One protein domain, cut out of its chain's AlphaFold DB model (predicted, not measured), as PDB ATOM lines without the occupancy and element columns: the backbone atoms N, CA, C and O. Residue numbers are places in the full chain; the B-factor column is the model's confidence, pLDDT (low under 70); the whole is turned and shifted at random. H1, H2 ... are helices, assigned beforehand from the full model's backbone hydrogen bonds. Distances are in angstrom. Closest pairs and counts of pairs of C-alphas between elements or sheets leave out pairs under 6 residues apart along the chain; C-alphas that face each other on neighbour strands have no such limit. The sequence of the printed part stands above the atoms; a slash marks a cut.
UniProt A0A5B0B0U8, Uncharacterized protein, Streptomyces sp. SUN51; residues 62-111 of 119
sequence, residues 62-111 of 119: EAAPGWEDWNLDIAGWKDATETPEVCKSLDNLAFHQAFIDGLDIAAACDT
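Overview. This is residues 62 to 111 of the 119 residues of an uncharacterized protein of Streptomyces sp. SUN51 (UniProt A0A5B0B0U8). One long helix, H2, makes one long side of the domain, and the looping stretch of residues 62 to 84 runs beside it toward its first residues, then folds back into the short helix H1. The printed part has 50 residues, with two named helices in the order H1, H2 and no named strand. The class is all helix, with 22 of the 50 residues in named elements. The whole is compact, with a radius of gyration of the C-alphas of 10.8 A, and elongated, spanning 31 by 20 by 16 A.

Arrangement. H1, residues 85 to 88, and H2, residues 92 to 109, are close but not clearly touching; their closest C-alphas, of Cys 87 and Phe 95, are 6.3 A apart. Every O i to N i+4 pair in H2 is within hydrogen-bond range; H1 is too short for such a pair.

Along the chain. H1 begins at C-alpha 85 (-0.145, -34.673, 22.249). H2 is 25.6 A long and ends at C-alpha 109 (0.051, -51.741, 6.492).

Size, cuts and confidence. The C-alphas farthest apart, of Asp 79 and Thr 111, are 32.0 A apart. The printed part has no cut, and the link from H1 to H2 is tight. Residue 65 and residues 109 to 111 have pLDDT under 70.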
ATOM      1  N   GLU A  62       0.980 -44.103  12.223       87.00
ATOM      2  CA  GLU A  62       2.050 -43.396  11.499       87.00
ATOM      3  C   GLU A  62       3.417 -43.492  12.187       87.00
ATOM      4  O   GLU A  62       4.456 -43.417  11.530       87.00
ATOM      5  N   ALA A  63       3.435 -43.647  13.512       85.88
ATOM      6  CA  ALA A  63       4.666 -43.851  14.266       85.88
ATOM      7  C   ALA A  63       5.285 -45.241  14.048       85.88
ATOM      8  O   ALA A  63       6.401 -45.499  14.512       85.88
ATOM      9  N   ALA A  64       4.581 -46.143  13.363       78.12
ATOM     10  CA  ALA A  64       5.113 -47.430  12.973       78.12
ATOM     11  C   ALA A  64       5.817 -47.369  11.601       78.12
ATOM     12  O   ALA A  64       5.335 -46.713  10.676       78.12
ATOM     13  N   PRO A  65       6.930 -48.102  11.427       68.75
ATOM     14  CA  PRO A  65       7.677 -48.827  12.460       68.75
ATOM     15  C   PRO A  65       8.409 -47.864  13.420       68.75
ATOM     16  O   PRO A  65       8.996 -46.881  12.975       68.75
ATOM     17  N   GLY A  66       8.410 -48.159  14.730       78.56
ATOM     18  CA  GLY A  66       9.090 -47.326  15.744       78.56
ATOM     19  C   GLY A  66       8.423 -47.269  17.124       78.56
ATOM     20  O   GLY A  66       9.065 -46.877  18.095       78.56
ATOM     21  N   TRP A  67       7.164 -47.702  17.242       82.31
ATOM     22  CA  TRP A  67       6.439 -47.724  18.520       82.31
ATOM     23  C   TRP A  67       7.058 -48.676  19.558       82.31
ATOM     24  O   TRP A  67       6.954 -48.424  20.751       82.31
ATOM     25  N   GLU A  68       7.714 -49.760  19.129       81.88
ATOM     26  CA  GLU A  68       8.347 -50.737  20.034       81.88
ATOM     27  C   GLU A  68       9.514 -50.129  20.826       81.88
ATOM     28  O   GLU A  68       9.840 -50.594  21.919       81.88
ATOM     29  N   ASP A  69      10.119 -49.065  20.292       84.25
ATOM     30  CA  ASP A  69      11.179 -48.306  20.954       84.25
ATOM     31  C   ASP A  69      10.617 -47.278  21.951       84.25
ATOM     32  O   ASP A  69      11.365 -46.697  22.745       84.25
ATOM     33  N   TRP A  70       9.299 -47.042  21.934       83.00
ATOM     34  CA  TRP A  70       8.636 -46.196  22.915       83.00
ATOM     35  C   TRP A  70       8.597 -46.982  24.219       83.00
ATOM     36  O   TRP A  70       7.805 -47.906  24.389       83.00
ATOM     37  N   ASN A  71       9.471 -46.630  25.162       81.25
ATOM     38  CA  ASN A  71       9.498 -47.205  26.508       81.25
ATOM     39  C   ASN A  71       8.307 -46.688  27.342       81.25
ATOM     40  O   ASN A  71       8.471 -46.058  28.389       81.25
ATOM     41  N   LEU A  72       7.101 -46.901  26.815       81.25
ATOM     42  CA  LEU A  72       5.844 -46.397  27.323       81.25
ATOM     43  C   LEU A  72       5.435 -47.177  28.561       81.25
ATOM     44  O   LEU A  72       5.014 -48.332  28.500       81.25
ATOM     45  N   ASP A  73       5.500 -46.502  29.701       82.56
ATOM     46  CA  ASP A  73       4.761 -46.931  30.873       82.56
ATOM     47  C   ASP A  73       3.295 -46.526  30.699       82.56
ATOM     48  O   ASP A  73       2.951 -45.346  30.716       82.56
ATOM     49  N   ILE A  74       2.415 -47.514  30.571       75.75
ATOM     50  CA  ILE A  74       0.962 -47.334  30.478       75.75
ATOM     51  C   ILE A  74       0.379 -46.578  31.688       75.75
ATOM     52  O   ILE A  74      -0.701 -45.997  31.581       75.75
ATOM     53  N   ALA A  75       1.055 -46.543  32.840       79.94
ATOM     54  CA  ALA A  75       0.643 -45.703  33.967       79.94
ATOM     55  C   ALA A  75       1.078 -44.231  33.803       79.94
ATOM     56  O   ALA A  75       0.389 -43.336  34.296       79.94
ATOM     57  N   GLY A  76       2.186 -43.979  33.098       83.69
ATOM     58  CA  GLY A  76       2.805 -42.662  32.882       83.69
ATOM     59  C   GLY A  76       2.673 -42.112  31.458       83.69
ATOM     60  O   GLY A  76       3.294 -41.108  31.125       83.69
ATOM     61  N   TRP A  77       1.870 -42.752  30.608       86.88
ATOM     62  CA  TRP A  77       1.784 -42.473  29.172       86.88
ATOM     63  C   TRP A  77       1.471 -41.010  28.828       86.88
ATOM     64  O   TRP A  77       1.936 -40.511  27.808       86.88
ATOM     65  N   LYS A  78       0.732 -40.286  29.680       90.06
ATOM     66  CA  LYS A  78       0.441 -38.858  29.460       90.06
ATOM     67  C   LYS A  78       1.684 -37.975  29.538       90.06
ATOM     68  O   LYS A  78       1.754 -36.964  28.847       90.06
ATOM     69  N   ASP A  79       2.647 -38.362  30.363       89.00
ATOM     70  CA  ASP A  79       3.875 -37.604  30.596       89.00
ATOM     71  C   ASP A  79       5.021 -38.066  29.684       89.00
ATOM     72  O   ASP A  79       6.054 -37.402  29.599       89.00
ATOM     73  N   ALA A  80       4.837 -39.183  28.975       87.00
ATOM     74  CA  ALA A  80       5.797 -39.674  28.001       87.00
ATOM     75  C   ALA A  80       5.953 -38.682  26.834       87.00
ATOM     76  O   ALA A  80       4.992 -38.055  26.368       87.00
ATOM     77  N   THR A  81       7.196 -38.516  26.380       87.62
ATOM     78  CA  THR A  81       7.537 -37.584  25.288       87.62
ATOM     79  C   THR A  81       7.158 -38.175  23.935       87.62
ATOM     80  O   THR A  81       6.855 -37.450  22.993       87.62
ATOM     81  N   GLU A  82       7.160 -39.498  23.871       87.19
ATOM     82  CA  GLU A  82       6.856 -40.320  22.714       87.19
ATOM     83  C   GLU A  82       5.351 -40.326  22.416       87.19
ATOM     84  O   GLU A  82       4.954 -40.409  21.259       87.19
ATOM     85  N   THR A  83       4.508 -40.167  23.444       88.88
ATOM     86  CA  THR A  83       3.053 -40.089  23.283       88.88
ATOM     87  C   THR A  83       2.655 -38.833  22.502       88.88
ATOM     88  O   THR A  83       2.922 -37.720  22.971       88.88
ATOM     89  N   PRO A  84       1.922 -38.970  21.381       88.62
ATOM     90  CA  PRO A  84       1.380 -37.829  20.653       88.62
ATOM     91  C   PRO A  84       0.496 -36.946  21.542       88.62
ATOM     92  O   PRO A  84      -0.333 -37.443  22.302       88.62
ATOM     93  N   GLU A  85       0.617 -35.623  21.420       90.38
ATOM     94  CA  GLU A  85      -0.145 -34.673  22.249       90.38
ATOM     95  C   GLU A  85      -1.665 -34.886  22.167       90.38
ATOM     96  O   GLU A  85      -2.361 -34.761  23.173       90.38
ATOM     97  N   VAL A  86      -2.178 -35.290  20.999       89.81
ATOM     98  CA  VAL A  86      -3.604 -35.600  20.805       89.81
ATOM     99  C   VAL A  86      -4.071 -36.786  21.652       89.81
ATOM    100  O   VAL A  86      -5.184 -36.786  22.173       89.81
ATOM    101  N   CYS A  87      -3.198 -37.765  21.883       90.38
ATOM    102  CA  CYS A  87      -3.511 -38.894  22.741       90.38
ATOM    103  C   CYS A  87      -3.648 -38.448  24.201       90.38
ATOM    104  O   CYS A  87      -4.504 -38.964  24.909       90.38
ATOM    105  N   LYS A  88      -2.858 -37.469  24.672       90.56
ATOM    106  CA  LYS A  88      -2.776 -37.083  26.101       90.56
ATOM    107  C   LYS A  88      -4.095 -36.556  26.678       90.56
ATOM    108  O   LYS A  88      -4.323 -36.651  27.894       90.56
ATOM    109  N   SER A  89      -4.978 -36.034  25.826       89.12
ATOM    110  CA  SER A  89      -6.332 -35.621  26.218       89.12
ATOM    111  C   SER A  89      -7.286 -36.780  26.510       89.12
ATOM    112  O   SER A  89      -8.261 -36.558  27.223       89.12
ATOM    113  N   LEU A  90      -7.006 -37.994  26.030       89.62
ATOM    114  CA  LEU A  90      -7.854 -39.165  26.256       89.62
ATOM    115  C   LEU A  90      -7.767 -39.657  27.706       89.62
ATOM    116  O   LEU A  90      -6.779 -39.433  28.421       89.62
ATOM    117  N   ASP A  91      -8.812 -40.332  28.169       91.56
ATOM    118  CA  ASP A  91      -8.719 -41.150  29.372       91.56
ATOM    119  C   ASP A  91      -7.921 -42.440  29.089       91.56
ATOM    120  O   ASP A  91      -7.536 -42.731  27.958       91.56
ATOM    121  N   ASN A  92      -7.621 -43.212  30.134       89.31
ATOM    122  CA  ASN A  92      -6.770 -44.396  30.003       89.31
ATOM    123  C   ASN A  92      -7.393 -45.501  29.131       89.31
ATOM    124  O   ASN A  92      -6.647 -46.212  28.457       89.31
ATOM    125  N   LEU A  93      -8.722 -45.652  29.147       90.19
ATOM    126  CA  LEU A  93      -9.411 -46.675  28.364       90.19
ATOM    127  C   LEU A  93      -9.446 -46.281  26.887       90.19
ATOM    128  O   LEU A  93      -9.068 -47.091  26.043       90.19
ATOM    129  N   ALA A  94      -9.835 -45.038  26.583       91.06
ATOM    130  CA  ALA A  94      -9.844 -44.540  25.208       91.06
ATOM    131  C   ALA A  94      -8.434 -44.516  24.603       91.06
ATOM    132  O   ALA A  94      -8.255 -44.925  23.460       91.06
ATOM    133  N   PHE A  95      -7.413 -44.133  25.382       90.50
ATOM    134  CA  PHE A  95      -6.022 -44.215  24.934       90.50
ATOM    135  C   PHE A  95      -5.596 -45.648  24.612       90.50
ATOM    136  O   PHE A  95      -5.036 -45.878  23.546       90.50
ATOM    137  N   HIS A  96      -5.866 -46.615  25.497       90.75
ATOM    138  CA  HIS A  96      -5.523 -48.015  25.234       90.75
ATOM    139  C   HIS A  96      -6.166 -48.537  23.958       90.75
ATOM    140  O   HIS A  96      -5.503 -49.214  23.178       90.75
ATOM    141  N   GLN A  97      -7.449 -48.232  23.769       93.06
ATOM    142  CA  GLN A  97      -8.175 -48.659  22.585       93.06
ATOM    143  C   GLN A  97      -7.559 -48.029  21.333       93.06
ATOM    144  O   GLN A  97      -7.168 -48.752  20.422       93.06
ATOM    145  N   ALA A  98      -7.367 -46.707  21.339       90.94
ATOM    146  CA  ALA A  98      -6.775 -45.989  20.218       90.94
ATOM    147  C   ALA A  98      -5.358 -46.479  19.884       90.94
ATOM    148  O   ALA A  98      -5.009 -46.609  18.711       90.94
ATOM    149  N   PHE A  99      -4.560 -46.775  20.914       89.94
ATOM    150  CA  PHE A  99      -3.206 -47.295  20.784       89.94
ATOM    151  C   PHE A  99      -3.200 -48.685  20.146       89.94
ATOM    152  O   PHE A  99      -2.513 -48.881  19.150       89.94
ATOM    153  N   ILE A 100      -3.998 -49.629  20.659       90.69
ATOM    154  CA  ILE A 100      -4.110 -50.980  20.083       90.69
ATOM    155  C   ILE A 100      -4.603 -50.908  18.634       90.69
ATOM    156  O   ILE A 100      -3.995 -51.521  17.761       90.69
ATOM    157  N   ASP A 101      -5.638 -50.112  18.365       92.12
ATOM    158  CA  ASP A 101      -6.180 -49.948  17.013       92.12
ATOM    159  C   ASP A 101      -5.133 -49.358  16.054       92.12
ATOM    160  O   ASP A 101      -5.027 -49.789  14.905       92.12
ATOM    161  N   GLY A 102      -4.311 -48.414  16.523       88.69
ATOM    162  CA  GLY A 102      -3.217 -47.836  15.739       88.69
ATOM    163  C   GLY A 102      -2.137 -48.864  15.404       88.69
ATOM    164  O   GLY A 102      -1.676 -48.929  14.264       88.69
ATOM    165  N   LEU A 103      -1.782 -49.723  16.366       88.56
ATOM    166  CA  LEU A 103      -0.845 -50.827  16.141       88.56
ATOM    167  C   LEU A 103      -1.395 -51.865  15.159       88.56
ATOM    168  O   LEU A 103      -0.655 -52.350  14.302       88.56
ATOM    169  N   ASP A 104      -2.686 -52.183  15.244       89.00
ATOM    170  CA  ASP A 104      -3.341 -53.110  14.320       89.00
ATOM    171  C   ASP A 104      -3.381 -52.544  12.889       89.00
ATOM    172  O   ASP A 104      -3.138 -53.278  11.925       89.00
ATOM    173  N   ILE A 105      -3.631 -51.238  12.732       86.31
ATOM    174  CA  ILE A 105      -3.562 -50.552  11.431       86.31
ATOM    175  C   ILE A 105      -2.136 -50.590  10.879       86.31
ATOM    176  O   ILE A 105      -1.941 -50.976   9.725       86.31
ATOM    177  N   ALA A 106      -1.139 -50.259  11.700       84.56
ATOM    178  CA  ALA A 106       0.266 -50.341  11.319       84.56
ATOM    179  C   ALA A 106       0.660 -51.754  10.857       84.56
ATOM    180  O   ALA A 106       1.230 -51.929   9.778       84.56
ATOM    181  N   ALA A 107       0.284 -52.783  11.621       83.31
ATOM    182  CA  ALA A 107       0.554 -54.178  11.281       83.31
ATOM    183  C   ALA A 107      -0.147 -54.614   9.978       83.31
ATOM    184  O   ALA A 107       0.401 -55.391   9.186       83.31
ATOM    185  N   ALA A 108      -1.351 -54.098   9.725       80.38
ATOM    186  CA  ALA A 108      -2.057 -54.309   8.467       80.38
ATOM    187  C   ALA A 108      -1.376 -53.595   7.285       80.38
ATOM    188  O   ALA A 108      -1.439 -54.096   6.164       80.38
ATOM    189  N   CYS A 109      -0.700 -52.469   7.516       69.31
ATOM    190  CA  CYS A 109       0.051 -51.741   6.492       69.31
ATOM    191  C   CYS A 109       1.384 -52.400   6.112       69.31
ATOM    192  O   CYS A 109       1.795 -52.315   4.954       69.31
ATOM    193  N   ASP A 110       2.010 -53.134   7.032       64.19
ATOM    194  CA  ASP A 110       3.233 -53.902   6.760       64.19
ATOM    195  C   ASP A 110       2.977 -55.236   6.032       64.19
ATOM    196  O   ASP A 110       3.911 -55.905   5.571       64.19
ATOM    197  N   THR A 111       1.713 -55.654   5.876       58.22
ATOM    198  CA  THR A 111       1.396 -56.869   5.121       58.22
ATOM    199  C   THR A 111       1.355 -56.578   3.611       58.22
ATOM    200  O   THR A 111       0.611 -55.705   3.168       58.22
TER     201      THR A 111